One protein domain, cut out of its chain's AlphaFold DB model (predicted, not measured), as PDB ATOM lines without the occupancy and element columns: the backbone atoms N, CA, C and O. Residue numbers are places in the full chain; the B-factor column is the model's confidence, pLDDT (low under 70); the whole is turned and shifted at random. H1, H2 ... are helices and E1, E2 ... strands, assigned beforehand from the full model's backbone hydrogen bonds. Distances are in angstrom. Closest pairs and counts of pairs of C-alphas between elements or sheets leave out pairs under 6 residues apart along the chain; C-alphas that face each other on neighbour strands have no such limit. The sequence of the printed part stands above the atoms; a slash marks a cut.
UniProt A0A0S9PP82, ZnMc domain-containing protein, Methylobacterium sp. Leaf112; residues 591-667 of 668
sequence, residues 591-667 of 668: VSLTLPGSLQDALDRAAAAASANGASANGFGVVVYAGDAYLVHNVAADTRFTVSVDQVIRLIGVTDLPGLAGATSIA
ATOM      1  N   VAL A 591     -20.279 -10.506  38.188       51.28
ATOM      2  CA  VAL A 591     -20.217 -11.082  39.538       51.28
ATOM      3  C   VAL A 591     -19.606 -10.082  40.524       51.28
ATOM      4  O   VAL A 591     -18.488  -9.613  40.314       51.28
ATOM      5  N   SER A 592     -20.305  -9.794  41.626       52.34
ATOM      6  CA  SER A 592     -19.769  -9.016  42.754       52.34
ATOM      7  C   SER A 592     -20.083  -9.691  44.095       52.34
ATOM      8  O   SER A 592     -21.205 -10.139  44.331       52.34
ATOM      9  N   LEU A 593     -19.084  -9.772  44.979       52.75
ATOM     10  CA  LEU A 593     -19.214 -10.280  46.350       52.75
ATOM     11  C   LEU A 593     -19.618  -9.142  47.301       52.75
ATOM     12  O   LEU A 593     -19.085  -8.034  47.207       52.75
ATOM     13  N   THR A 594     -20.521  -9.411  48.249       54.03
ATOM     14  CA  THR A 594     -21.084  -8.362  49.119       54.03
ATOM     15  C   THR A 594     -20.439  -8.293  50.510       54.03
ATOM     16  O   THR A 594     -20.230  -9.297  51.185       54.03
ATOM     17  N   LEU A 595     -20.176  -7.049  50.927       54.53
ATOM     18  CA  LEU A 595     -19.852  -6.517  52.264       54.53
ATOM     19  C   LEU A 595     -21.105  -5.774  52.823       54.53
ATOM     20  O   LEU A 595     -22.013  -5.510  52.035       54.53
ATOM     21  N   PRO A 596     -21.214  -5.410  54.125       58.12
ATOM     22  CA  PRO A 596     -22.468  -4.921  54.742       58.12
ATOM     23  C   PRO A 596     -23.179  -3.763  54.000       58.12
ATOM     24  O   PRO A 596     -22.525  -2.861  53.478       58.12
ATOM     25  N   GLY A 597     -24.522  -3.776  53.980       74.44
ATOM     26  CA  GLY A 597     -25.385  -2.775  53.324       74.44
ATOM     27  C   GLY A 597     -26.786  -3.323  53.009       74.44
ATOM     28  O   GLY A 597     -27.132  -4.403  53.479       74.44
ATOM     29  N   SER A 598     -27.582  -2.594  52.227       84.31
ATOM     30  CA  SER A 598     -28.849  -3.057  51.638       84.31
ATOM     31  C   SER A 598     -28.631  -3.847  50.334       84.31
ATOM     32  O   SER A 598     -27.546  -3.800  49.750       84.31
ATOM     33  N   LEU A 599     -29.667  -4.539  49.836       80.62
ATOM     34  CA  LEU A 599     -29.626  -5.194  48.517       80.62
ATOM     35  C   LEU A 599     -29.341  -4.182  47.391       80.62
ATOM     36  O   LEU A 599     -28.527  -4.460  46.514       80.62
ATOM     37  N   GLN A 600     -29.945  -2.990  47.450       83.19
ATOM     38  CA  GLN A 600     -29.689  -1.931  46.471       83.19
ATOM     39  C   GLN A 600     -28.218  -1.486  46.496       83.19
ATOM     40  O   GLN A 600     -27.620  -1.329  45.439       83.19
ATOM     41  N   ASP A 601     -27.585  -1.402  47.675       80.62
ATOM     42  CA  ASP A 601     -26.153  -1.071  47.769       80.62
ATOM     43  C   ASP A 601     -25.259  -2.137  47.112       80.62
ATOM     44  O   ASP A 601     -24.196  -1.825  46.568       80.62
ATOM     45  N   ALA A 602     -25.651  -3.414  47.189       77.88
ATOM     46  CA  ALA A 602     -24.941  -4.507  46.530       77.88
ATOM     47  C   ALA A 602     -25.062  -4.408  45.002       77.88
ATOM     48  O   ALA A 602     -24.060  -4.536  44.293       77.88
ATOM     49  N   LEU A 603     -26.268  -4.108  44.515       76.62
ATOM     50  CA  LEU A 603     -26.565  -3.932  43.095       76.62
ATOM     51  C   LEU A 603     -25.898  -2.690  42.502       76.62
ATOM     52  O   LEU A 603     -25.300  -2.788  41.434       76.62
ATOM     53  N   ASP A 604     -25.888  -1.561  43.215       76.56
ATOM     54  CA  ASP A 604     -25.202  -0.334  42.792       76.56
ATOM     55  C   ASP A 604     -23.696  -0.574  42.593       76.56
ATOM     56  O   ASP A 604     -23.088  -0.086  41.636       76.56
ATOM     57  N   ARG A 605     -23.077  -1.381  43.466       72.56
ATOM     58  CA  ARG A 605     -21.668  -1.781  43.328       72.56
ATOM     59  C   ARG A 605     -21.440  -2.728  42.154       72.56
ATOM     60  O   ARG A 605     -20.437  -2.581  41.456       72.56
ATOM     61  N   ALA A 606     -22.344  -3.679  41.927       70.06
ATOM     62  CA  ALA A 606     -22.276  -4.560  40.765       70.06
ATOM     63  C   ALA A 606     -22.439  -3.775  39.455       70.06
ATOM     64  O   ALA A 606     -21.653  -3.973  38.532       70.06
ATOM     65  N   ALA A 607     -23.362  -2.811  39.407       69.12
ATOM     66  CA  ALA A 607     -23.524  -1.880  38.291       69.12
ATOM     67  C   ALA A 607     -22.261  -1.031  38.068       69.12
ATOM     68  O   ALA A 607     -21.803  -0.873  36.935       69.12
ATOM     69  N   ALA A 608     -21.629  -0.531  39.136       68.25
ATOM     70  CA  ALA A 608     -20.364   0.197  39.040       68.25
ATOM     71  C   ALA A 608     -19.227  -0.685  38.477       68.25
ATOM     72  O   ALA A 608     -18.486  -0.243  37.600       68.25
ATOM     73  N   ALA A 609     -19.125  -1.946  38.912       64.12
ATOM     74  CA  ALA A 609     -18.149  -2.905  38.386       64.12
ATOM     75  C   ALA A 609     -18.434  -3.311  36.925       64.12
ATOM     76  O   ALA A 609     -17.504  -3.514  36.143       64.12
ATOM     77  N   ALA A 610     -19.709  -3.399  36.539       61.53
ATOM     78  CA  ALA A 610     -20.141  -3.710  35.180       61.53
ATOM     79  C   ALA A 610     -19.924  -2.524  34.218       61.53
ATOM     80  O   ALA A 610     -19.427  -2.706  33.107       61.53
ATOM     81  N   SER A 611     -20.197  -1.289  34.654       59.38
ATOM     82  CA  SER A 611     -19.954  -0.069  33.865       59.38
ATOM     83  C   SER A 611     -18.465   0.170  33.583       59.38
ATOM     84  O   SER A 611     -18.114   0.610  32.490       59.38
ATOM     85  N   ALA A 612     -17.576  -0.223  34.506       53.12
ATOM     86  CA  ALA A 612     -16.127  -0.236  34.281       53.12
ATOM     87  C   ALA A 612     -15.682  -1.242  33.194       53.12
ATOM     88  O   ALA A 612     -14.590  -1.100  32.648       53.12
ATOM     89  N   ASN A 613     -16.535  -2.221  32.861       49.81
ATOM     90  CA  ASN A 613     -16.298  -3.277  31.872       49.81
ATOM     91  C   ASN A 613     -17.201  -3.171  30.621       49.81
ATOM     92  O   ASN A 613     -17.221  -4.095  29.812       49.81
ATOM     93  N   GLY A 614     -17.918  -2.054  30.431       51.28
ATOM     94  CA  GLY A 614     -18.679  -1.780  29.203       51.28
ATOM     95  C   GLY A 614     -20.117  -2.316  29.152       51.28
ATOM     96  O   GLY A 614     -20.592  -2.622  28.062       51.28
ATOM     97  N   ALA A 615     -20.813  -2.423  30.291       50.84
ATOM     98  CA  ALA A 615     -22.218  -2.853  30.348       50.84
ATOM     99  C   ALA A 615     -23.156  -2.062  29.406       50.84
ATOM    100  O   ALA A 615     -23.099  -0.830  29.342       50.84
ATOM    101  N   SER A 616     -24.044  -2.774  28.705       53.47
ATOM    102  CA  SER A 616     -25.087  -2.212  27.839       53.47
ATOM    103  C   SER A 616     -26.428  -2.062  28.569       53.47
ATOM    104  O   SER A 616     -26.682  -2.745  29.560       53.47
ATOM    105  N   ALA A 617     -27.317  -1.211  28.041       57.16
ATOM    106  CA  ALA A 617     -28.752  -1.296  28.342       57.16
ATOM    107  C   ALA A 617     -29.256  -2.727  28.031       57.16
ATOM    108  O   ALA A 617     -28.731  -3.352  27.102       57.16
ATOM    109  N   ASN A 618     -30.224  -3.249  28.796       62.59
ATOM    110  CA  ASN A 618     -30.686  -4.653  28.735       62.59
ATOM    111  C   ASN A 618     -29.667  -5.730  29.171       62.59
ATOM    112  O   ASN A 618     -29.701  -6.856  28.681       62.59
ATOM    113  N   GLY A 619     -28.731  -5.405  30.070       68.75
ATOM    114  CA  GLY A 619     -27.766  -6.370  30.620       68.75
ATOM    115  C   GLY A 619     -28.271  -7.155  31.843       68.75
ATOM    116  O   GLY A 619     -29.212  -6.741  32.520       68.75
ATOM    117  N   PHE A 620     -27.584  -8.256  32.173       73.81
ATOM    118  CA  PHE A 620     -27.802  -9.036  33.399       73.81
ATOM    119  C   PHE A 620     -26.674  -8.800  34.417       73.81
ATOM    120  O   PHE A 620     -25.491  -8.796  34.064       73.81
ATOM    121  N   GLY A 621     -27.027  -8.630  35.689       73.56
ATOM    122  CA  GLY A 621     -26.085  -8.532  36.809       73.56
ATOM    123  C   GLY A 621     -26.395  -9.566  37.883       73.56
ATOM    124  O   GLY A 621     -27.564  -9.866  38.106       73.56
ATOM    125  N   VAL A 622     -25.372 -10.102  38.559       77.38
ATOM    126  CA  VAL A 622     -25.563 -11.065  39.653       77.38
ATOM    127  C   VAL A 622     -24.802 -10.648  40.913       77.38
ATOM    128  O   VAL A 622     -23.637 -10.241  40.865       77.38
ATOM    129  N   VAL A 623     -25.451 -10.765  42.069       80.19
ATOM    130  CA  VAL A 623     -24.850 -10.485  43.382       80.19
ATOM    131  C   VAL A 623     -25.262 -11.542  44.391       80.19
ATOM    132  O   VAL A 623     -26.355 -12.082  44.302       80.19
ATOM    133  N   VAL A 624     -24.419 -11.812  45.387       83.31
ATOM    134  CA  VAL A 624     -24.832 -12.590  46.568       83.31
ATOM    135  C   VAL A 624     -25.144 -11.630  47.701       83.31
ATOM    136  O   VAL A 624     -24.304 -10.803  48.048       83.31
ATOM    137  N   TYR A 625     -26.319 -11.736  48.309       83.44
ATOM    138  CA  TYR A 625     -26.726 -10.912  49.442       83.44
ATOM    139  C   TYR A 625     -27.464 -11.769  50.468       83.44
ATOM    140  O   TYR A 625     -28.331 -12.557  50.119       83.44
ATOM    141  N   ALA A 626     -27.101 -11.628  51.744       84.81
ATOM    142  CA  ALA A 626     -27.736 -12.332  52.862       84.81
ATOM    143  C   ALA A 626     -27.837 -13.874  52.727       84.81
ATOM    144  O   ALA A 626     -28.700 -14.476  53.355       84.81
ATOM    145  N   GLY A 627     -26.930 -14.510  51.973       85.50
ATOM    146  CA  GLY A 627     -26.905 -15.967  51.772       85.50
ATOM    147  C   GLY A 627     -27.590 -16.460  50.494       85.50
ATOM    148  O   GLY A 627     -27.522 -17.651  50.220       85.50
ATOM    149  N   ASP A 628     -28.169 -15.556  49.700       90.06
ATOM    150  CA  ASP A 628     -28.865 -15.875  48.450       90.06
ATOM    151  C   ASP A 628     -28.213 -15.178  47.252       90.06
ATOM    152  O   ASP A 628     -27.609 -14.107  47.397       90.06
ATOM    153  N   ALA A 629     -28.392 -15.740  46.056       88.81
ATOM    154  CA  ALA A 629     -28.015 -15.090  44.809       88.81
ATOM    155  C   ALA A 629     -29.187 -14.261  44.273       88.81
ATOM    156  O   ALA A 629     -30.332 -14.701  44.255       88.81
ATOM    157  N   TYR A 630     -28.885 -13.060  43.796       85.31
ATOM    158  CA  TYR A 630     -29.826 -12.162  43.150       85.31
ATOM    159  C   TYR A 630     -29.340 -11.878  41.741       85.31
ATOM    160  O   TYR A 630     -28.268 -11.296  41.557       85.31
ATOM    161  N   LEU A 631     -30.140 -12.277  40.762       83.12
ATOM    162  CA  LEU A 631     -29.953 -11.947  39.365       83.12
ATOM    163  C   LEU A 631     -30.900 -10.808  38.990       83.12
ATOM    164  O   LEU A 631     -32.097 -10.874  39.253       83.12
ATOM    165  N   VAL A 632     -30.362  -9.764  38.373       79.25
ATOM    166  CA  VAL A 632     -31.131  -8.592  37.961       79.25
ATOM    167  C   VAL A 632     -30.998  -8.405  36.464       79.25
ATOM    168  O   VAL A 632     -29.890  -8.275  35.943       79.25
ATOM    169  N   HIS A 633     -32.138  -8.388  35.783       77.94
ATOM    170  CA  HIS A 633     -32.230  -8.006  34.383       77.94
ATOM    171  C   HIS A 633     -32.583  -6.524  34.320       77.94
ATOM    172  O   HIS A 633     -33.677  -6.127  34.728       77.94
ATOM    173  N   ASN A 634     -31.640  -5.712  33.845       74.19
ATOM    174  CA  ASN A 634     -31.865  -4.287  33.658       74.19
ATOM    175  C   ASN A 634     -32.849  -4.093  32.507       74.19
ATOM    176  O   ASN A 634     -32.482  -4.276  31.355       74.19
ATOM    177  N   VAL A 635     -34.086  -3.733  32.820       68.62
ATOM    178  CA  VAL A 635     -35.134  -3.488  31.818       68.62
ATOM    179  C   VAL A 635     -35.321  -1.993  31.553       68.62
ATOM    180  O   VAL A 635     -36.172  -1.593  30.753       68.62
ATOM    181  N   ALA A 636     -34.538  -1.150  32.227       67.62
ATOM    182  CA  ALA A 636     -34.500   0.281  32.015       67.62
ATOM    183  C   ALA A 636     -33.531   0.656  30.880       67.62
ATOM    184  O   ALA A 636     -32.524   0.005  30.608       67.62
ATOM    185  N   ALA A 637     -33.792   1.795  30.237       68.38
ATOM    186  CA  ALA A 637     -32.873   2.393  29.266       68.38
ATOM    187  C   ALA A 637     -31.685   3.117  29.943       68.38
ATOM    188  O   ALA A 637     -31.225   4.150  29.450       68.38
ATOM    189  N   ASP A 638     -31.218   2.626  31.095       70.31
ATOM    190  CA  ASP A 638     -30.016   3.114  31.770       70.31
ATOM    191  C   ASP A 638     -29.038   1.961  32.055       70.31
ATOM    192  O   ASP A 638     -29.166   0.879  31.489       70.31
ATOM    193  N   THR A 639     -27.977   2.208  32.821       67.75
ATOM    194  CA  THR A 639     -26.946   1.209  33.153       67.75
ATOM    195  C   THR A 639     -26.954   0.811  34.631       67.75
ATOM    196  O   THR A 639     -26.001   0.188  35.104       67.75
ATOM    197  N   ARG A 640     -27.990   1.199  35.388       73.00
ATOM    198  CA  ARG A 640     -28.108   0.938  36.826       73.00
ATOM    199  C   ARG A 640     -29.062  -0.223  37.066       73.00
ATOM    200  O   ARG A 640     -30.112  -0.290  36.454       73.00
ATOM    201  N   PHE A 641     -28.713  -1.082  38.018       75.38
ATOM    202  CA  PHE A 641     -29.607  -2.124  38.513       75.38
ATOM    203  C   PHE A 641     -30.411  -1.579  39.698       75.38
ATOM    204  O   PHE A 641     -29.854  -1.379  40.777       75.38
ATOM    205  N   THR A 642     -31.702  -1.317  39.518       74.62
ATOM    206  CA  THR A 642     -32.594  -0.730  40.528       74.62
ATOM    207  C   THR A 642     -33.714  -1.706  40.876       74.62
ATOM    208  O   THR A 642     -34.584  -1.955  40.054       74.62
ATOM    209  N   VAL A 643     -33.769  -2.208  42.117       71.81
ATOM    210  CA  VAL A 643     -34.753  -3.235  42.552       71.81
ATOM    211  C   VAL A 643     -36.202  -2.815  42.300       71.81
ATOM    212  O   VAL A 643     -37.055  -3.635  41.982       71.81
ATOM    213  N   SER A 644     -36.497  -1.524  42.442       71.44
ATOM    214  CA  SER A 644     -37.840  -0.984  42.242       71.44
ATOM    215  C   SER A 644     -38.167  -0.670  40.785       71.44
ATOM    216  O   SER A 644     -39.180  -0.024  40.559       71.44
ATOM    217  N   VAL A 645     -37.296  -0.988  39.825       73.50
ATOM    218  CA  VAL A 645     -37.475  -0.697  38.387       73.50
ATOM    219  C   VAL A 645     -37.226  -1.943  37.540       73.50
ATOM    220  O   VAL A 645     -37.969  -2.199  36.593       73.50
ATOM    221  N   ASP A 646     -36.225  -2.722  37.931       74.69
ATOM    222  CA  ASP A 646     -35.735  -3.881  37.210       74.69
ATOM    223  C   ASP A 646     -36.359  -5.190  37.676       74.69
ATOM    224  O   ASP A 646     -36.906  -5.295  38.777       74.69
ATOM    225  N   GLN A 647     -36.259  -6.213  36.827       77.44
ATOM    226  CA  GLN A 647     -36.707  -7.551  37.180       77.44
ATOM    227  C   GLN A 647     -35.646  -8.227  38.045       77.44
ATOM    228  O   GLN A 647     -34.488  -8.352  37.637       77.44
ATOM    229  N   VAL A 648     -36.053  -8.680  39.231       81.62
ATOM    230  CA  VAL A 648     -35.169  -9.330  40.202       81.62
ATOM    231  C   VAL A 648     -35.576 -10.785  40.379       81.62
ATOM    232  O   VAL A 648     -36.729 -11.094  40.677       81.62
ATOM    233  N   ILE A 649     -34.600 -11.674  40.232       87.69
ATOM    234  CA  ILE A 649     -34.716 -13.107  40.482       87.69
ATOM    235  C   ILE A 649     -33.837 -13.431  41.687       87.69
ATOM    236  O   ILE A 649     -32.653 -13.099  41.699       87.69
ATOM    237  N   ARG A 650     -34.402 -14.062  42.712       89.69
ATOM    238  CA  ARG A 650     -33.703 -14.501  43.921       89.69
ATOM    239  C   ARG A 650     -33.607 -16.020  43.913       89.69
ATOM    240  O   ARG A 650     -34.642 -16.669  43.891       89.69
ATOM    241  N   LEU A 651     -32.403 -16.571  43.998       94.00
ATOM    242  CA  LEU A 651     -32.165 -17.999  44.187       94.00
ATOM    243  C   LEU A 651     -31.751 -18.243  45.641       94.00
ATOM    244  O   LEU A 651     -30.712 -17.741  46.084       94.00
ATOM    245  N   ILE A 652     -32.580 -18.975  46.385       93.88
ATOM    246  CA  ILE A 652     -32.377 -19.216  47.819       93.88
ATOM    247  C   ILE A 652     -31.168 -20.134  48.036       93.88
ATOM    248  O   ILE A 652     -31.057 -21.177  47.403       93.88
ATOM    249  N   GLY A 653     -30.264 -19.757  48.943       91.69
ATOM    250  CA  GLY A 653     -29.131 -20.592  49.365       91.69
ATOM    251  C   GLY A 653     -27.988 -20.732  48.349       91.69
ATOM    252  O   GLY A 653     -26.968 -21.349  48.659       91.69
ATOM    253  N   VAL A 654     -28.109 -20.141  47.158       91.25
ATOM    254  CA  VAL A 654     -27.068 -20.179  46.124       91.25
ATOM    255  C   VAL A 654     -26.034 -19.079  46.377       91.25
ATOM    256  O   VAL A 654     -26.346 -17.892  46.323       91.25
ATOM    257  N   THR A 655     -24.772 -19.455  46.608       88.38
ATOM    258  CA  THR A 655     -23.673 -18.488  46.828       88.38
ATOM    259  C   THR A 655     -22.495 -18.614  45.855       88.38
ATOM    260  O   THR A 655     -21.654 -17.714  45.803       88.38
ATOM    261  N   ASP A 656     -22.398 -19.707  45.091       87.69
ATOM    262  CA  ASP A 656     -21.330 -19.924  44.103       87.69
ATOM    263  C   ASP A 656     -21.698 -19.307  42.743       87.69
ATOM    264  O   ASP A 656     -22.351 -19.915  41.897       87.69
ATOM    265  N   LEU A 657     -21.291 -18.051  42.551       81.00
ATOM    266  CA  LEU A 657     -21.625 -17.269  41.358       81.00
ATOM    267  C   LEU A 657     -21.022 -17.819  40.046       81.00
ATOM    268  O   LEU A 657     -21.736 -17.813  39.044       81.00
ATOM    269  N   PRO A 658     -19.760 -18.299  39.993       82.31
ATOM    270  CA  PRO A 658     -19.248 -19.026  38.829       82.31
ATOM    271  C   PRO A 658     -20.067 -20.269  38.466       82.31
ATOM    272  O   PRO A 658     -20.358 -20.469  37.286       82.31
ATOM    273  N   GLY A 659     -20.461 -21.074  39.461       85.00
ATOM    274  CA  GLY A 659     -21.340 -22.226  39.252       85.00
ATOM    275  C   GLY A 659     -22.690 -21.809  38.669       85.00
ATOM    276  O   GLY A 659     -23.123 -22.354  37.655       85.00
ATOM    277  N   LEU A 660     -23.306 -20.764  39.236       84.81
ATOM    278  CA  LEU A 660     -24.568 -20.204  38.743       84.81
ATOM    279  C   LEU A 660     -24.455 -19.685  37.303       84.81
ATOM    280  O   LEU A 660     -25.356 -19.902  36.495       84.81
ATOM    281  N   ALA A 661     -23.341 -19.040  36.950       79.75
ATOM    282  CA  ALA A 661     -23.093 -18.602  35.580       79.75
ATOM    283  C   ALA A 661     -22.995 -19.781  34.595       79.75
ATOM    284  O   ALA A 661     -23.437 -19.649  33.459       79.75
ATOM    285  N   GLY A 662     -22.451 -20.928  35.023       83.50
ATOM    286  CA  GLY A 662     -22.415 -22.158  34.225       83.50
ATOM    287  C   GLY A 662     -23.778 -22.844  34.082       83.50
ATOM    288  O   GLY A 662     -24.051 -23.437  33.042       83.50
ATOM    289  N   ALA A 663     -24.636 -22.725  35.098       86.56
ATOM    290  CA  ALA A 663     -26.005 -23.249  35.101       86.56
ATOM    291  C   ALA A 663     -27.015 -22.337  34.374       86.56
ATOM    292  O   ALA A 663     -28.146 -22.745  34.113       86.56
ATOM    293  N   THR A 664     -26.627 -21.101  34.036       86.31
ATOM    294  CA  THR A 664     -27.514 -20.114  33.409       86.31
ATOM    295  C   THR A 664     -27.268 -20.017  31.906       86.31
ATOM    296  O   THR A 664     -26.154 -19.749  31.458       86.31
ATOM    297  N   SER A 665     -28.326 -20.142  31.105       86.12
ATOM    298  CA  SER A 665     -28.298 -19.838  29.672       86.12
ATOM    299  C   SER A 665     -29.201 -18.656  29.341       86.12
ATOM    300  O   SER A 665     -30.365 -18.640  29.731       86.12
ATOM    301  N   ILE A 666     -28.667 -17.690  28.591       77.62
ATOM    302  CA  ILE A 666     -29.397 -16.505  28.130       77.62
ATOM    303  C   ILE A 666     -29.678 -16.676  26.636       77.62
ATOM    304  O   ILE A 666     -28.745 -16.821  25.842       77.62
ATOM    305  N   ALA A 667     -30.955 -16.677  26.267       73.00
ATOM    306  CA  ALA A 667     -31.437 -16.745  24.895       73.00
ATOM    307  C   ALA A 667     -32.113 -15.422  24.500       73.00
ATOM    308  O   ALA A 667     -32.678 -14.728  25.348       73.00
TER     309      ALA A 667
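What this domain is: This is residues 591 to 667 of the 668 residues of the protein "ZnMc domain-containing protein" of Methylobacterium sp. Leaf112 (UniProt A0A0S9PP82). A small antiparallel sheet, E1 E2 E3, has the longer helix H1 slanting over one face, above E1. The short helix H2 only grazes the sheet and leads directly into E4, which lies away from the sheet. The printed part has 77 residues, with two named helices and four named strands in the order H1 E1 E2 E3 H2 E4, of mixed class. It is compact, with a radius of gyration of the C-alphas of 11.5 A, and spans 31 by 31 by 22 A.

Where its parts are: Residues 591 to 592 pair in parallel with residues 622 to 623 of E1, a strand of residues 620 to 625, 16.2 A long. H1, residues 599 to 611, measures 18.3 A from C-alpha 599 at (-29.626, -5.194, 48.517). E2 is residues 628 to 633, 16.5 A, and E3 residues 647 to 651, 13.4 A. H2 is residues 657 to 663, and E4, residues 664 to 667, ends with C-alpha 667 at (-31.437, -16.745, 24.895).

How they stand to each other: E1, E2 and E3 form a meander, each strand the antiparallel neighbour of the one before. In the hairpin E1 and E2, at 158 degrees, N 623 and O 630 are 2.9 A apart, within hydrogen-bond range. In the hairpin E2 and E3, at 157 degrees, N 631 and O 649 are within that range at 2.8 A. H1 on one face makes two layers, helix over sheet, at a height over the sheet of 7.8 A. It lies over E1, slantwise to the strands at 41 degrees on the local plane; their closest C-alphas, of Leu 599 and Tyr 625, are 6.5 A apart. H2 only grazes the sheet, with its residues 657 to 661; its closest C-alpha pair with E1 is Leu 657 and Val 622, 7.5 A. H2 and E4 meet only through their link. E4 pairs with no named strand and is apart from E1, E2, E3 and H1. In H1 and H2 every O i to N i+4 pair is within hydrogen-bond range.

The domain as a whole: The C-alphas farthest apart, of Pro 596 and Ala 667, are 33.3 A apart. The printed part has no cut. The link E2 to E3, residues 634 to 646, is long. Mean pLDDT of the printed part is 74.5; residues 591 to 596, 607 to 619, 635 to 637 and 639 are under 70.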